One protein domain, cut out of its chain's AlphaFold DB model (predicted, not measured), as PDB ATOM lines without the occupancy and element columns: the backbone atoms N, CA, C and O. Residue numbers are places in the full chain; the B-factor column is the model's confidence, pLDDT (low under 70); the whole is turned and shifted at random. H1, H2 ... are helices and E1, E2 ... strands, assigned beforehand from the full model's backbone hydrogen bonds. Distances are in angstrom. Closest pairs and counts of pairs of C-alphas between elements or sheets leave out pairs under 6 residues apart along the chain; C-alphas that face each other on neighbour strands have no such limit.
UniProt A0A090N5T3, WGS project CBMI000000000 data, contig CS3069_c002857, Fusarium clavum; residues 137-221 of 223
ATOM      1  N   SER A 137      72.081  93.291 -51.363       66.44
ATOM      2  CA  SER A 137      73.210  93.083 -52.257       66.44
ATOM      3  C   SER A 137      72.702  93.032 -53.692       66.44
ATOM      4  O   SER A 137      71.622  92.503 -53.960       66.44
ATOM      5  N   PHE A 138      73.442  93.643 -54.614       61.53
ATOM      6  CA  PHE A 138      73.103  93.673 -56.036       61.53
ATOM      7  C   PHE A 138      74.156  92.919 -56.834       61.53
ATOM      8  O   PHE A 138      75.314  92.841 -56.426       61.53
ATOM      9  N   SER A 139      73.750  92.404 -57.995       59.25
ATOM     10  CA  SER A 139      74.621  91.629 -58.889       59.25
ATOM     11  C   SER A 139      75.126  90.323 -58.273       59.25
ATOM     12  O   SER A 139      76.140  89.780 -58.709       59.25
ATOM     13  N   LEU A 140      74.402  89.800 -57.282       67.62
ATOM     14  CA  LEU A 140      74.589  88.440 -56.809       67.62
ATOM     15  C   LEU A 140      73.669  87.503 -57.574       67.62
ATOM     16  O   LEU A 140      72.497  87.798 -57.807       67.62
ATOM     17  N   THR A 141      74.205  86.341 -57.917       75.31
ATOM     18  CA  THR A 141      73.377  85.186 -58.251       75.31
ATOM     19  C   THR A 141      72.610  84.732 -57.012       75.31
ATOM     20  O   THR A 141      73.016  84.992 -55.877       75.31
ATOM     21  N   PHE A 142      71.506  84.016 -57.215       71.06
ATOM     22  CA  PHE A 142      70.732  83.475 -56.102       71.06
ATOM     23  C   PHE A 142      71.583  82.600 -55.165       71.06
ATOM     24  O   PHE A 142      71.504  82.754 -53.952       71.06
ATOM     25  N   ASP A 143      72.465  81.754 -55.706       75.75
ATOM     26  CA  ASP A 143      73.342  80.900 -54.891       75.75
ATOM     27  C   ASP A 143      74.301  81.720 -54.013       75.75
ATOM     28  O   ASP A 143      74.559  81.367 -52.865       75.75
ATOM     29  N   GLN A 144      74.794  82.853 -54.523       78.19
ATOM     30  CA  GLN A 144      75.618  83.777 -53.740       78.19
ATOM     31  C   GLN A 144      74.802  84.500 -52.662       78.19
ATOM     32  O   GLN A 144      75.306  84.690 -51.562       78.19
ATOM     33  N   CYS A 145      73.547  84.852 -52.953       79.75
ATOM     34  CA  CYS A 145      72.619  85.439 -51.985       79.75
ATOM     35  C   CYS A 145      72.341  84.486 -50.810       79.75
ATOM     36  O   CYS A 145      72.333  84.897 -49.650       79.75
ATOM     37  N   ILE A 146      72.173  83.193 -51.101       76.81
ATOM     38  CA  ILE A 146      72.014  82.155 -50.077       76.81
ATOM     39  C   ILE A 146      73.302  81.971 -49.282       76.81
ATOM     40  O   ILE A 146      73.254  81.990 -48.057       76.81
ATOM     41  N   ALA A 147      74.450  81.864 -49.954       78.12
ATOM     42  CA  ALA A 147      75.730  81.756 -49.262       78.12
ATOM     43  C   ALA A 147      75.971  82.957 -48.332       78.12
ATOM     44  O   ALA A 147      76.540  82.800 -47.255       78.12
ATOM     45  N   GLU A 148      75.526  84.153 -48.714       77.50
ATOM     46  CA  GLU A 148      75.598  85.338 -47.860       77.50
ATOM     47  C   GLU A 148      74.675  85.219 -46.636       77.50
ATOM     48  O   GLU A 148      75.107  85.531 -45.528       77.50
ATOM     49  N   CYS A 149      73.462  84.677 -46.796       78.94
ATOM     50  CA  CYS A 149      72.563  84.360 -45.681       78.94
ATOM     51  C   CYS A 149      73.146  83.295 -44.737       78.94
ATOM     52  O   CYS A 149      73.179  83.511 -43.529       78.94
ATOM     53  N   ASP A 150      73.681  82.192 -45.268       79.12
ATOM     54  CA  ASP A 150      74.273  81.099 -44.479       79.12
ATOM     55  C   ASP A 150      75.488  81.565 -43.659       79.12
ATOM     56  O   ASP A 150      75.724  81.100 -42.542       79.12
ATOM     57  N   ASN A 151      76.265  82.504 -44.208       74.94
ATOM     58  CA  ASN A 151      77.404  83.113 -43.522       74.94
ATOM     59  C   ASN A 151      77.005  84.276 -42.599       74.94
ATOM     60  O   ASN A 151      77.864  84.808 -41.894       74.94
ATOM     61  N   THR A 152      75.729  84.667 -42.584       71.88
ATOM     62  CA  THR A 152      75.215  85.779 -41.788       71.88
ATOM     63  C   THR A 152      74.475  85.264 -40.551       71.88
ATOM     64  O   THR A 152      73.362  84.740 -40.654       71.88
ATOM     65  N   PRO A 153      75.026  85.461 -39.339       69.06
ATOM     66  CA  PRO A 153      74.328  85.120 -38.108       69.06
ATOM     67  C   PRO A 153      72.987  85.861 -38.014       69.06
ATOM     68  O   PRO A 153      72.929  87.069 -38.228       69.06
ATOM     69  N   ALA A 154      71.927  85.135 -37.650       70.25
ATOM     70  CA  ALA A 154      70.542  85.616 -37.582       70.25
ATOM     71  C   ALA A 154      69.840  85.874 -38.932       70.25
ATOM     72  O   ALA A 154      68.731  86.411 -38.930       70.25
ATOM     73  N   CYS A 155      70.422  85.463 -40.066       77.19
ATOM     74  CA  CYS A 155      69.661  85.370 -41.309       77.19
ATOM     75  C   CYS A 155      68.704  84.167 -41.255       77.19
ATOM     76  O   CYS A 155      69.114  83.050 -40.955       77.19
ATOM     77  N   LEU A 156      67.424  84.407 -41.536       80.44
ATOM     78  CA  LEU A 156      66.348  83.405 -41.535       80.44
ATOM     79  C   LEU A 156      65.933  82.993 -42.956       80.44
ATOM     80  O   LEU A 156      65.192  82.028 -43.165       80.44
ATOM     81  N   GLY A 157      66.359  83.767 -43.951       80.12
ATOM     82  CA  GLY A 157      65.981  83.571 -45.338       80.12
ATOM     83  C   GLY A 157      66.374  84.747 -46.214       80.12
ATOM     84  O   GLY A 157      66.966  85.729 -45.761       80.12
ATOM     85  N   VAL A 158      66.003  84.650 -47.485       82.06
ATOM     86  CA  VAL A 158      66.306  85.672 -48.486       82.06
ATOM     87  C   VAL A 158      65.064  86.028 -49.286       82.06
ATOM     88  O   VAL A 158      64.220  85.183 -49.594       82.06
ATOM     89  N   ASN A 159      64.982  87.294 -49.669       79.94
ATOM     90  CA  ASN A 159      64.121  87.768 -50.736       79.94
ATOM     91  C   ASN A 159      65.003  88.047 -51.955       79.94
ATOM     92  O   ASN A 159      65.889  88.904 -51.893       79.94
ATOM     93  N   TYR A 160      64.782  87.311 -53.043       80.31
ATOM     94  CA  TYR A 160      65.571  87.453 -54.264       80.31
ATOM     95  C   TYR A 160      64.699  87.867 -55.443       80.31
ATOM     96  O   TYR A 160      63.700  87.221 -55.771       80.31
ATOM     97  N   LEU A 161      65.125  88.941 -56.100       78.31
ATOM     98  CA  LEU A 161      64.508  89.488 -57.297       78.31
ATOM     99  C   LEU A 161      65.434  89.225 -58.488       78.31
ATOM    100  O   LEU A 161      66.427  89.931 -58.678       78.31
ATOM    101  N   GLU A 162      65.094  88.222 -59.301       71.62
ATOM    102  CA  GLU A 162      65.931  87.771 -60.421       71.62
ATOM    103  C   GLU A 162      66.112  88.862 -61.483       71.62
ATOM    104  O   GLU A 162      67.223  89.100 -61.954       71.62
ATOM    105  N   THR A 163      65.042  89.596 -61.794       67.06
ATOM    106  CA  THR A 163      65.045  90.662 -62.810       67.06
ATOM    107  C   THR A 163      66.013  91.802 -62.496       67.06
ATOM    108  O   THR A 163      66.488  92.469 -63.414       67.06
ATOM    109  N   ALA A 164      66.329  92.012 -61.217       65.75
ATOM    110  CA  ALA A 164      67.255  93.041 -60.754       65.75
ATOM    111  C   ALA A 164      68.563  92.466 -60.180       65.75
ATOM    112  O   ALA A 164      69.404  93.245 -59.733       65.75
ATOM    113  N   GLN A 165      68.716  91.134 -60.145       73.69
ATOM    114  CA  GLN A 165      69.776  90.435 -59.398       73.69
ATOM    115  C   GLN A 165      69.956  91.022 -57.991       73.69
ATOM    116  O   GLN A 165      71.072  91.315 -57.550       73.69
ATOM    117  N   LYS A 166      68.826  91.280 -57.324       77.06
ATOM    118  CA  LYS A 166      68.787  91.914 -56.009       77.06
ATOM    119  C   LYS A 166      68.519  90.846 -54.958       77.06
ATOM    120  O   LYS A 166      67.495  90.170 -55.005       77.06
ATOM    121  N   CYS A 167      69.435  90.743 -54.009       80.12
ATOM    122  CA  CYS A 167      69.347  89.920 -52.817       80.12
ATOM    123  C   CYS A 167      69.001  90.797 -51.614       80.12
ATOM    124  O   CYS A 167      69.603  91.854 -51.422       80.12
ATOM    125  N   THR A 168      68.057  90.368 -50.788       81.50
ATOM    126  CA  THR A 168      67.761  91.004 -49.503       81.50
ATOM    127  C   THR A 168      67.708  89.940 -48.421       81.50
ATOM    128  O   THR A 168      66.903  89.013 -48.515       81.50
ATOM    129  N   LEU A 169      68.551  90.069 -47.398       78.75
ATOM    130  CA  LEU A 169      68.569  89.144 -46.265       78.75
ATOM    131  C   LEU A 169      67.428  89.454 -45.288       78.75
ATOM    132  O   LEU A 169      67.123  90.619 -45.011       78.75
ATOM    133  N   LEU A 170      66.790  88.410 -44.759       78.44
ATOM    134  CA  LEU A 170      65.668  88.505 -43.826       78.44
ATOM    135  C   LEU A 170      66.121  88.106 -42.422       78.44
ATOM    136  O   LEU A 170      66.613  87.003 -42.216       78.44
ATOM    137  N   PHE A 171      65.909  88.993 -41.449       74.75
ATOM    138  CA  PHE A 171      66.399  88.827 -40.071       74.75
ATOM    139  C   PHE A 171      65.285  88.728 -39.025       74.75
ATOM    140  O   PHE A 171      65.537  88.412 -37.865       74.75
ATOM    141  N   THR A 172      64.041  89.030 -39.401       62.25
ATOM    142  CA  THR A 172      62.894  89.025 -38.491       62.25
ATOM    143  C   THR A 172      61.914  87.922 -38.858       62.25
ATOM    144  O   THR A 172      61.406  87.857 -39.975       62.25
ATOM    145  N   THR A 173      61.573  87.082 -37.879       48.22
ATOM    146  CA  THR A 173      60.354  86.276 -37.935       48.22
ATOM    147  C   THR A 173      59.171  87.228 -37.783       48.22
ATOM    148  O   THR A 173      58.741  87.522 -36.664       48.22
ATOM    149  N   THR A 174      58.617  87.737 -38.883       42.56
ATOM    150  CA  THR A 174      57.188  88.056 -38.846       42.56
ATOM    151  C   THR A 174      56.489  86.734 -38.578       42.56
ATOM    152  O   THR A 174      56.652  85.786 -39.344       42.56
ATOM    153  N   THR A 175      55.829  86.668 -37.424       44.16
ATOM    154  CA  THR A 175      54.986  85.583 -36.917       44.16
ATOM    155  C   THR A 175      54.388  84.767 -38.064       44.16
ATOM    156  O   THR A 175      53.871  85.390 -38.996       44.16
ATOM    157  N   PRO A 176      54.446  83.419 -38.034       46.34
ATOM    158  CA  PRO A 176      53.904  82.610 -39.116       46.34
ATOM    159  C   PRO A 176      52.454  83.039 -39.351       46.34
ATOM    160  O   PRO A 176      51.664  82.972 -38.403       46.34
ATOM    161  N   PRO A 177      52.083  83.529 -40.552       46.69
ATOM    162  CA  PRO A 177      50.676  83.614 -40.868       46.69
ATOM    163  C   PRO A 177      50.151  82.185 -40.773       46.69
ATOM    164  O   PRO A 177      50.769  81.246 -41.285       46.69
ATOM    165  N   GLU A 178      49.068  82.039 -40.013       46.12
ATOM    166  CA  GLU A 178      48.271  80.826 -39.929       46.12
ATOM    167  C   GLU A 178      48.088  80.231 -41.328       46.12
ATOM    168  O   GLU A 178      48.116  80.965 -42.314       46.12
ATOM    169  N   THR A 179      47.911  78.911 -41.397       46.06
ATOM    170  CA  THR A 179      47.574  78.115 -42.588       46.06
ATOM    171  C   THR A 179      46.356  78.672 -43.341       46.06
ATOM    172  O   THR A 179      45.284  78.073 -43.367       46.06
ATOM    173  N   GLU A 180      46.499  79.819 -43.990       46.16
ATOM    174  CA  GLU A 180      45.728  80.162 -45.160       46.16
ATOM    175  C   GLU A 180      46.350  79.382 -46.302       46.16
ATOM    176  O   GLU A 180      47.564  79.363 -46.503       46.16
ATOM    177  N   THR A 181      45.496  78.678 -47.028       53.62
ATOM    178  CA  THR A 181      45.852  77.912 -48.216       53.62
ATOM    179  C   THR A 181      46.194  78.907 -49.325       53.62
ATOM    180  O   THR A 181      45.416  79.107 -50.252       53.62
ATOM    181  N   ASN A 182      47.310  79.622 -49.180       61.44
ATOM    182  CA  ASN A 182      47.793  80.559 -50.171       61.44
ATOM    183  C   ASN A 182      48.350  79.728 -51.335       61.44
ATOM    184  O   ASN A 182      49.350  79.035 -51.154       61.44
ATOM    185  N   PRO A 183      47.732  79.767 -52.528       63.19
ATOM    186  CA  PRO A 183      48.169  78.966 -53.673       63.19
ATOM    187  C   PRO A 183      49.577  79.335 -54.166       63.19
ATOM    188  O   PRO A 183      50.154  78.607 -54.970       63.19
ATOM    189  N   ASN A 184      50.129  80.450 -53.682       72.62
ATOM    190  CA  ASN A 184      51.465  80.934 -54.005       72.62
ATOM    191  C   ASN A 184      52.509  80.514 -52.958       72.62
ATOM    192  O   ASN A 184      53.675  80.889 -53.072       72.62
ATOM    193  N   GLU A 185      52.100  79.780 -51.923       77.25
ATOM    194  CA  GLU A 185      52.961  79.308 -50.849       77.25
ATOM    195  C   GLU A 185      53.219  77.803 -50.989       77.25
ATOM    196  O   GLU A 185      52.297  76.992 -51.038       77.25
ATOM    197  N   LEU A 186      54.494  77.435 -51.061       79.19
ATOM    198  CA  LEU A 186      54.970  76.063 -51.133       79.19
ATOM    199  C   LEU A 186      55.702  75.729 -49.832       79.19
ATOM    200  O   LEU A 186      56.537  76.505 -49.367       79.19
ATOM    201  N   VAL A 187      55.394  74.571 -49.258       82.94
ATOM    202  CA  VAL A 187      55.974  74.050 -48.011       82.94
ATOM    203  C   VAL A 187      56.652  72.705 -48.270       82.94
ATOM    204  O   VAL A 187      56.357  72.064 -49.281       82.94
ATOM    205  N   ASP A 188      57.555  72.295 -47.376       81.12
ATOM    206  CA  ASP A 188      58.376  71.075 -47.505       81.12
ATOM    207  C   ASP A 188      59.109  70.993 -48.855       81.12
ATOM    208  O   ASP A 188      59.265  69.929 -49.465       81.12
ATOM    209  N   ILE A 189      59.531  72.153 -49.354       80.94
ATOM    210  CA  ILE A 189      60.158  72.304 -50.658       80.94
ATOM    211  C   ILE A 189      61.589  72.793 -50.488       80.94
ATOM    212  O   ILE A 189      61.890  73.669 -49.677       80.94
ATOM    213  N   THR A 190      62.491  72.240 -51.288       80.56
ATOM    214  CA  THR A 190      63.871  72.725 -51.339       80.56
ATOM    215  C   THR A 190      63.955  74.033 -52.120       80.56
ATOM    216  O   THR A 190      63.149  74.307 -53.015       80.56
ATOM    217  N   TYR A 191      64.984  74.829 -51.841       71.69
ATOM    218  CA  TYR A 191      65.219  76.096 -52.535       71.69
ATOM    219  C   TYR A 191      65.242  75.938 -54.070       71.69
ATOM    220  O   TYR A 191      64.664  76.748 -54.794       71.69
ATOM    221  N   THR A 192      65.858  74.867 -54.586       77.75
ATOM    222  CA  THR A 192      65.991  74.635 -56.032       77.75
ATOM    223  C   THR A 192      64.628  74.416 -56.670       77.75
ATOM    224  O   THR A 192      64.363  74.871 -57.781       77.75
ATOM    225  N   GLN A 193      63.744  73.737 -55.946       84.38
ATOM    226  CA  GLN A 193      62.377  73.500 -56.379       84.38
ATOM    227  C   GLN A 193      61.547  74.795 -56.300       84.38
ATOM    228  O   GLN A 193      60.785  75.058 -57.223       84.38
ATOM    229  N   CYS A 194      61.742  75.646 -55.285       84.06
ATOM    230  CA  CYS A 194      61.096  76.964 -55.183       84.06
ATOM    231  C   CYS A 194      61.385  77.851 -56.412       84.06
ATOM    232  O   CYS A 194      60.461  78.358 -57.050       84.06
ATOM    233  N   ILE A 195      62.659  77.961 -56.806       78.44
ATOM    234  CA  ILE A 195      63.064  78.721 -57.999       78.44
ATOM    235  C   ILE A 195      62.558  78.062 -59.280       78.44
ATOM    236  O   ILE A 195      62.044  78.750 -60.154       78.44
ATOM    237  N   ALA A 196      62.647  76.734 -59.401       81.81
ATOM    238  CA  ALA A 196      62.147  76.039 -60.585       81.81
ATOM    239  C   ALA A 196      60.648  76.293 -60.811       81.81
ATOM    240  O   ALA A 196      60.221  76.461 -61.953       81.81
ATOM    241  N   VAL A 197      59.862  76.369 -59.732       84.81
ATOM    242  CA  VAL A 197      58.437  76.711 -59.810       84.81
ATOM    243  C   VAL A 197      58.241  78.176 -60.210       84.81
ATOM    244  O   VAL A 197      57.404  78.443 -61.071       84.81
ATOM    245  N   CYS A 198      59.023  79.114 -59.659       83.25
ATOM    246  CA  CYS A 198      58.965  80.519 -60.074       83.25
ATOM    247  C   CYS A 198      59.333  80.691 -61.557       83.25
ATOM    248  O   CYS A 198      58.565  81.270 -62.314       83.25
ATOM    249  N   ASN A 199      60.431  80.088 -62.011       80.94
ATOM    250  CA  ASN A 199      60.911  80.196 -63.392       80.94
ATOM    251  C   ASN A 199      59.966  79.535 -64.403       80.94
ATOM    252  O   ASN A 199      59.881  79.961 -65.555       80.94
ATOM    253  N   ALA A 200      59.249  78.487 -63.991       83.06
ATOM    254  CA  ALA A 200      58.208  77.870 -64.808       83.06
ATOM    255  C   ALA A 200      56.937  78.735 -64.900       83.06
ATOM    256  O   ALA A 200      56.143  78.559 -65.828       83.06
ATOM    257  N   ALA A 201      56.732  79.660 -63.961       82.06
ATOM    258  CA  ALA A 201      55.567  80.527 -63.916       82.06
ATOM    259  C   ALA A 201      55.868  81.893 -64.550       82.06
ATOM    260  O   ALA A 201      56.562  82.734 -63.991       82.06
ATOM    261  N   THR A 202      55.257  82.169 -65.702       77.50
ATOM    262  CA  THR A 202      55.485  83.397 -66.490       77.50
ATOM    263  C   THR A 202      55.144  84.709 -65.780       77.50
ATOM    264  O   THR A 202      55.525  85.774 -66.250       77.50
ATOM    265  N   SER A 203      54.383  84.652 -64.689       79.00
ATOM    266  CA  SER A 203      54.001  85.812 -63.881       79.00
ATOM    267  C   SER A 203      54.830  85.956 -62.603       79.00
ATOM    268  O   SER A 203      54.645  86.948 -61.896       79.00
ATOM    269  N   CYS A 204      55.690  84.986 -62.269       82.31
ATOM    270  CA  CYS A 204      56.511  85.048 -61.065       82.31
ATOM    271  C   CYS A 204      57.691  85.990 -61.302       82.31
ATOM    272  O   CYS A 204      58.398  85.877 -62.300       82.31
ATOM    273  N   ILE A 205      57.871  86.950 -60.399       83.50
ATOM    274  CA  ILE A 205      58.927  87.964 -60.492       83.50
ATOM    275  C   ILE A 205      59.959  87.837 -59.378       83.50
ATOM    276  O   ILE A 205      61.090  88.280 -59.552       83.50
ATOM    277  N   ALA A 206      59.583  87.255 -58.243       80.94
ATOM    278  CA  ALA A 206      60.462  87.086 -57.100       80.94
ATOM    279  C   ALA A 206      60.016  85.899 -56.247       80.94
ATOM    280  O   ALA A 206      58.876  85.432 -56.337       80.94
ATOM    281  N   VAL A 207      60.917  85.453 -55.379       84.88
ATOM    282  CA  VAL A 207      60.616  84.457 -54.352       84.88
ATOM    283  C   VAL A 207      61.052  84.964 -52.986       84.88
ATOM    284  O   VAL A 207      62.084  85.621 -52.843       84.88
ATOM    285  N   ASN A 208      60.267  84.616 -51.977       81.88
ATOM    286  CA  ASN A 208      60.633  84.739 -50.577       81.88
ATOM    287  C   ASN A 208      60.818  83.325 -50.018       81.88
ATOM    288  O   ASN A 208      59.846  82.574 -49.939       81.88
ATOM    289  N   TYR A 209      62.051  82.945 -49.681       83.19
ATOM    290  CA  TYR A 209      62.356  81.609 -49.172       83.19
ATOM    291  C   TYR A 209      62.881  81.675 -47.737       83.19
ATOM    292  O   TYR A 209      63.860  82.364 -47.450       83.19
ATOM    293  N   LEU A 210      62.229  80.921 -46.852       81.69
ATOM    294  CA  LEU A 210      62.535  80.794 -45.429       81.69
ATOM    295  C   LEU A 210      63.131  79.405 -45.190       81.69
ATOM    296  O   LEU A 210      62.408  78.403 -45.191       81.69
ATOM    297  N   ALA A 211      64.451  79.354 -45.009       73.25
ATOM    298  CA  ALA A 211      65.204  78.102 -44.952       73.25
ATOM    299  C   ALA A 211      64.836  77.255 -43.726       73.25
ATOM    300  O   ALA A 211      64.631  76.049 -43.863       73.25
ATOM    301  N   ASP A 212      64.646  77.897 -42.569       70.25
ATOM    302  CA  ASP A 212      64.281  77.232 -41.309       70.25
ATOM    303  C   ASP A 212      62.946  76.482 -41.382       70.25
ATOM    304  O   ASP A 212      62.728  75.506 -40.668       70.25
ATOM    305  N   MET A 213      62.043  76.937 -42.252       70.50
ATOM    306  CA  MET A 213      60.693  76.388 -42.398       70.50
ATOM    307  C   MET A 213      60.485  75.656 -43.726       70.50
ATOM    308  O   MET A 213      59.366  75.225 -43.991       70.50
ATOM    309  N   GLN A 214      61.520  75.558 -44.575       82.06
ATOM    310  CA  GLN A 214      61.426  75.032 -45.947       82.06
ATOM    311  C   GLN A 214      60.204  75.582 -46.700       82.06
ATOM    312  O   GLN A 214      59.471  74.861 -47.384       82.06
ATOM    313  N   LYS A 215      59.964  76.884 -46.512       82.19
ATOM    314  CA  LYS A 215      58.774  77.587 -46.986       82.19
ATOM    315  C   LYS A 215      59.172  78.580 -48.066       82.19
ATOM    316  O   LYS A 215      60.051  79.413 -47.866       82.19
ATOM    317  N   CYS A 216      58.499  78.495 -49.201       84.19
ATOM    318  CA  CYS A 216      58.686  79.337 -50.370       84.19
ATOM    319  C   CYS A 216      57.393  80.095 -50.657       84.19
ATOM    320  O   CYS A 216      56.335  79.491 -50.794       84.19
ATOM    321  N   THR A 217      57.467  81.408 -50.798       87.00
ATOM    322  CA  THR A 217      56.350  82.228 -51.266       87.00
ATOM    323  C   THR A 217      56.718  82.840 -52.607       87.00
ATOM    324  O   THR A 217      57.696  83.581 -52.717       87.00
ATOM    325  N   LEU A 218      55.924  82.533 -53.628       83.31
ATOM    326  CA  LEU A 218      56.061  83.086 -54.969       83.31
ATOM    327  C   LEU A 218      55.401  84.464 -55.029       83.31
ATOM    328  O   LEU A 218      54.244  84.640 -54.636       83.31
ATOM    329  N   LEU A 219      56.133  85.444 -55.542       83.31
ATOM    330  CA  LEU A 219      55.655  86.808 -55.732       83.31
ATOM    331  C   LEU A 219      55.362  87.005 -57.215       83.31
ATOM    332  O   LEU A 219      56.261  86.932 -58.053       83.31
ATOM    333  N   PHE A 220      54.094  87.255 -57.531       82.56
ATOM    334  CA  PHE A 220      53.620  87.428 -58.899       82.56
ATOM    335  C   PHE A 220      53.402  88.903 -59.235       82.56
ATOM    336  O   PHE A 220      52.915  89.669 -58.402       82.56
ATOM    337  N   SER A 221      53.706  89.300 -60.471       73.31
ATOM    338  CA  SER A 221      53.288  90.604 -60.991       73.31
ATOM    339  C   SER A 221      51.819  90.537 -61.398       73.31
ATOM    340  O   SER A 221      51.455  89.749 -62.272       73.31
TER     341      SER A 221
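What this domain is: This is residues 137 to 221 of the 223 residues of an uncharacterized protein of Fusarium clavum (UniProt A0A090N5T3). One sheet of four strands has two helices side by side over one face, H1 over E2 and E1 and H2 over E3 and E4, and no named helix over the other. A long loop, residues 171 to 190, runs from E2 to H2. The printed part has 85 residues, under half of them in named elements, in the order H1, E1, E2, H2, E3, E4; the class is mixed, helices and strands. The sheet's order is E2, E1, E3, E4, antiparallel throughout; the whole is compact, with a radius of gyration of the C-alphas of 12.2 A and spans of 32 by 29 by 19 A.

How they stand to each other: Start with H1, residues 142 to 150, then the hairpin of E1, residues 157 to 161, and E2, residues 166 to 170; here N 159 and O 168 are 2.8 A apart. H1 is on the sheet at a height of 8.6 A, and its closest C-alphas to E2 are those of Cys 145 and Cys 167, 5.6 A apart. Next come H2, residues 191 to 200, and the hairpin of E3, residues 204 to 210, and E4, residues 215 to 220, with N 208 and O 217 at 2.9 A. Between E1 and E3, N 158 and O 209 are 3.1 A apart. H2 is on the same face as H1 at a height of 8.9 A; its closest C-alphas to E3 are those of Cys 198 and Cys 204, 5.2 A apart. E2, H2 and E3 form a split strand-helix-strand unit, two strands running the same way with E1 between them, and its crossover is left-handed. In H1 and H2 every O i to N i+4 pair is within hydrogen-bond range.

Where its parts are: Find C-alpha 142 at (70.732, 83.475, -56.102), where H1 begins; it runs 12.4 A. E1 runs 13.4 A, E2 13.0 A, H2 14.2 A and E3 17.3 A. E4 runs 16.3 A to C-alpha 220 at (53.620, 87.428, -58.899).

The domain as a whole: The C-alphas of Ser 139 and Thr 179, the two farthest apart, are 34.3 A apart. The printed part has no cut, and the link from E2 to H2 is long. The mean pLDDT of the printed part is 73.9, and 19 residues are under 70, among them residues 172 to 183.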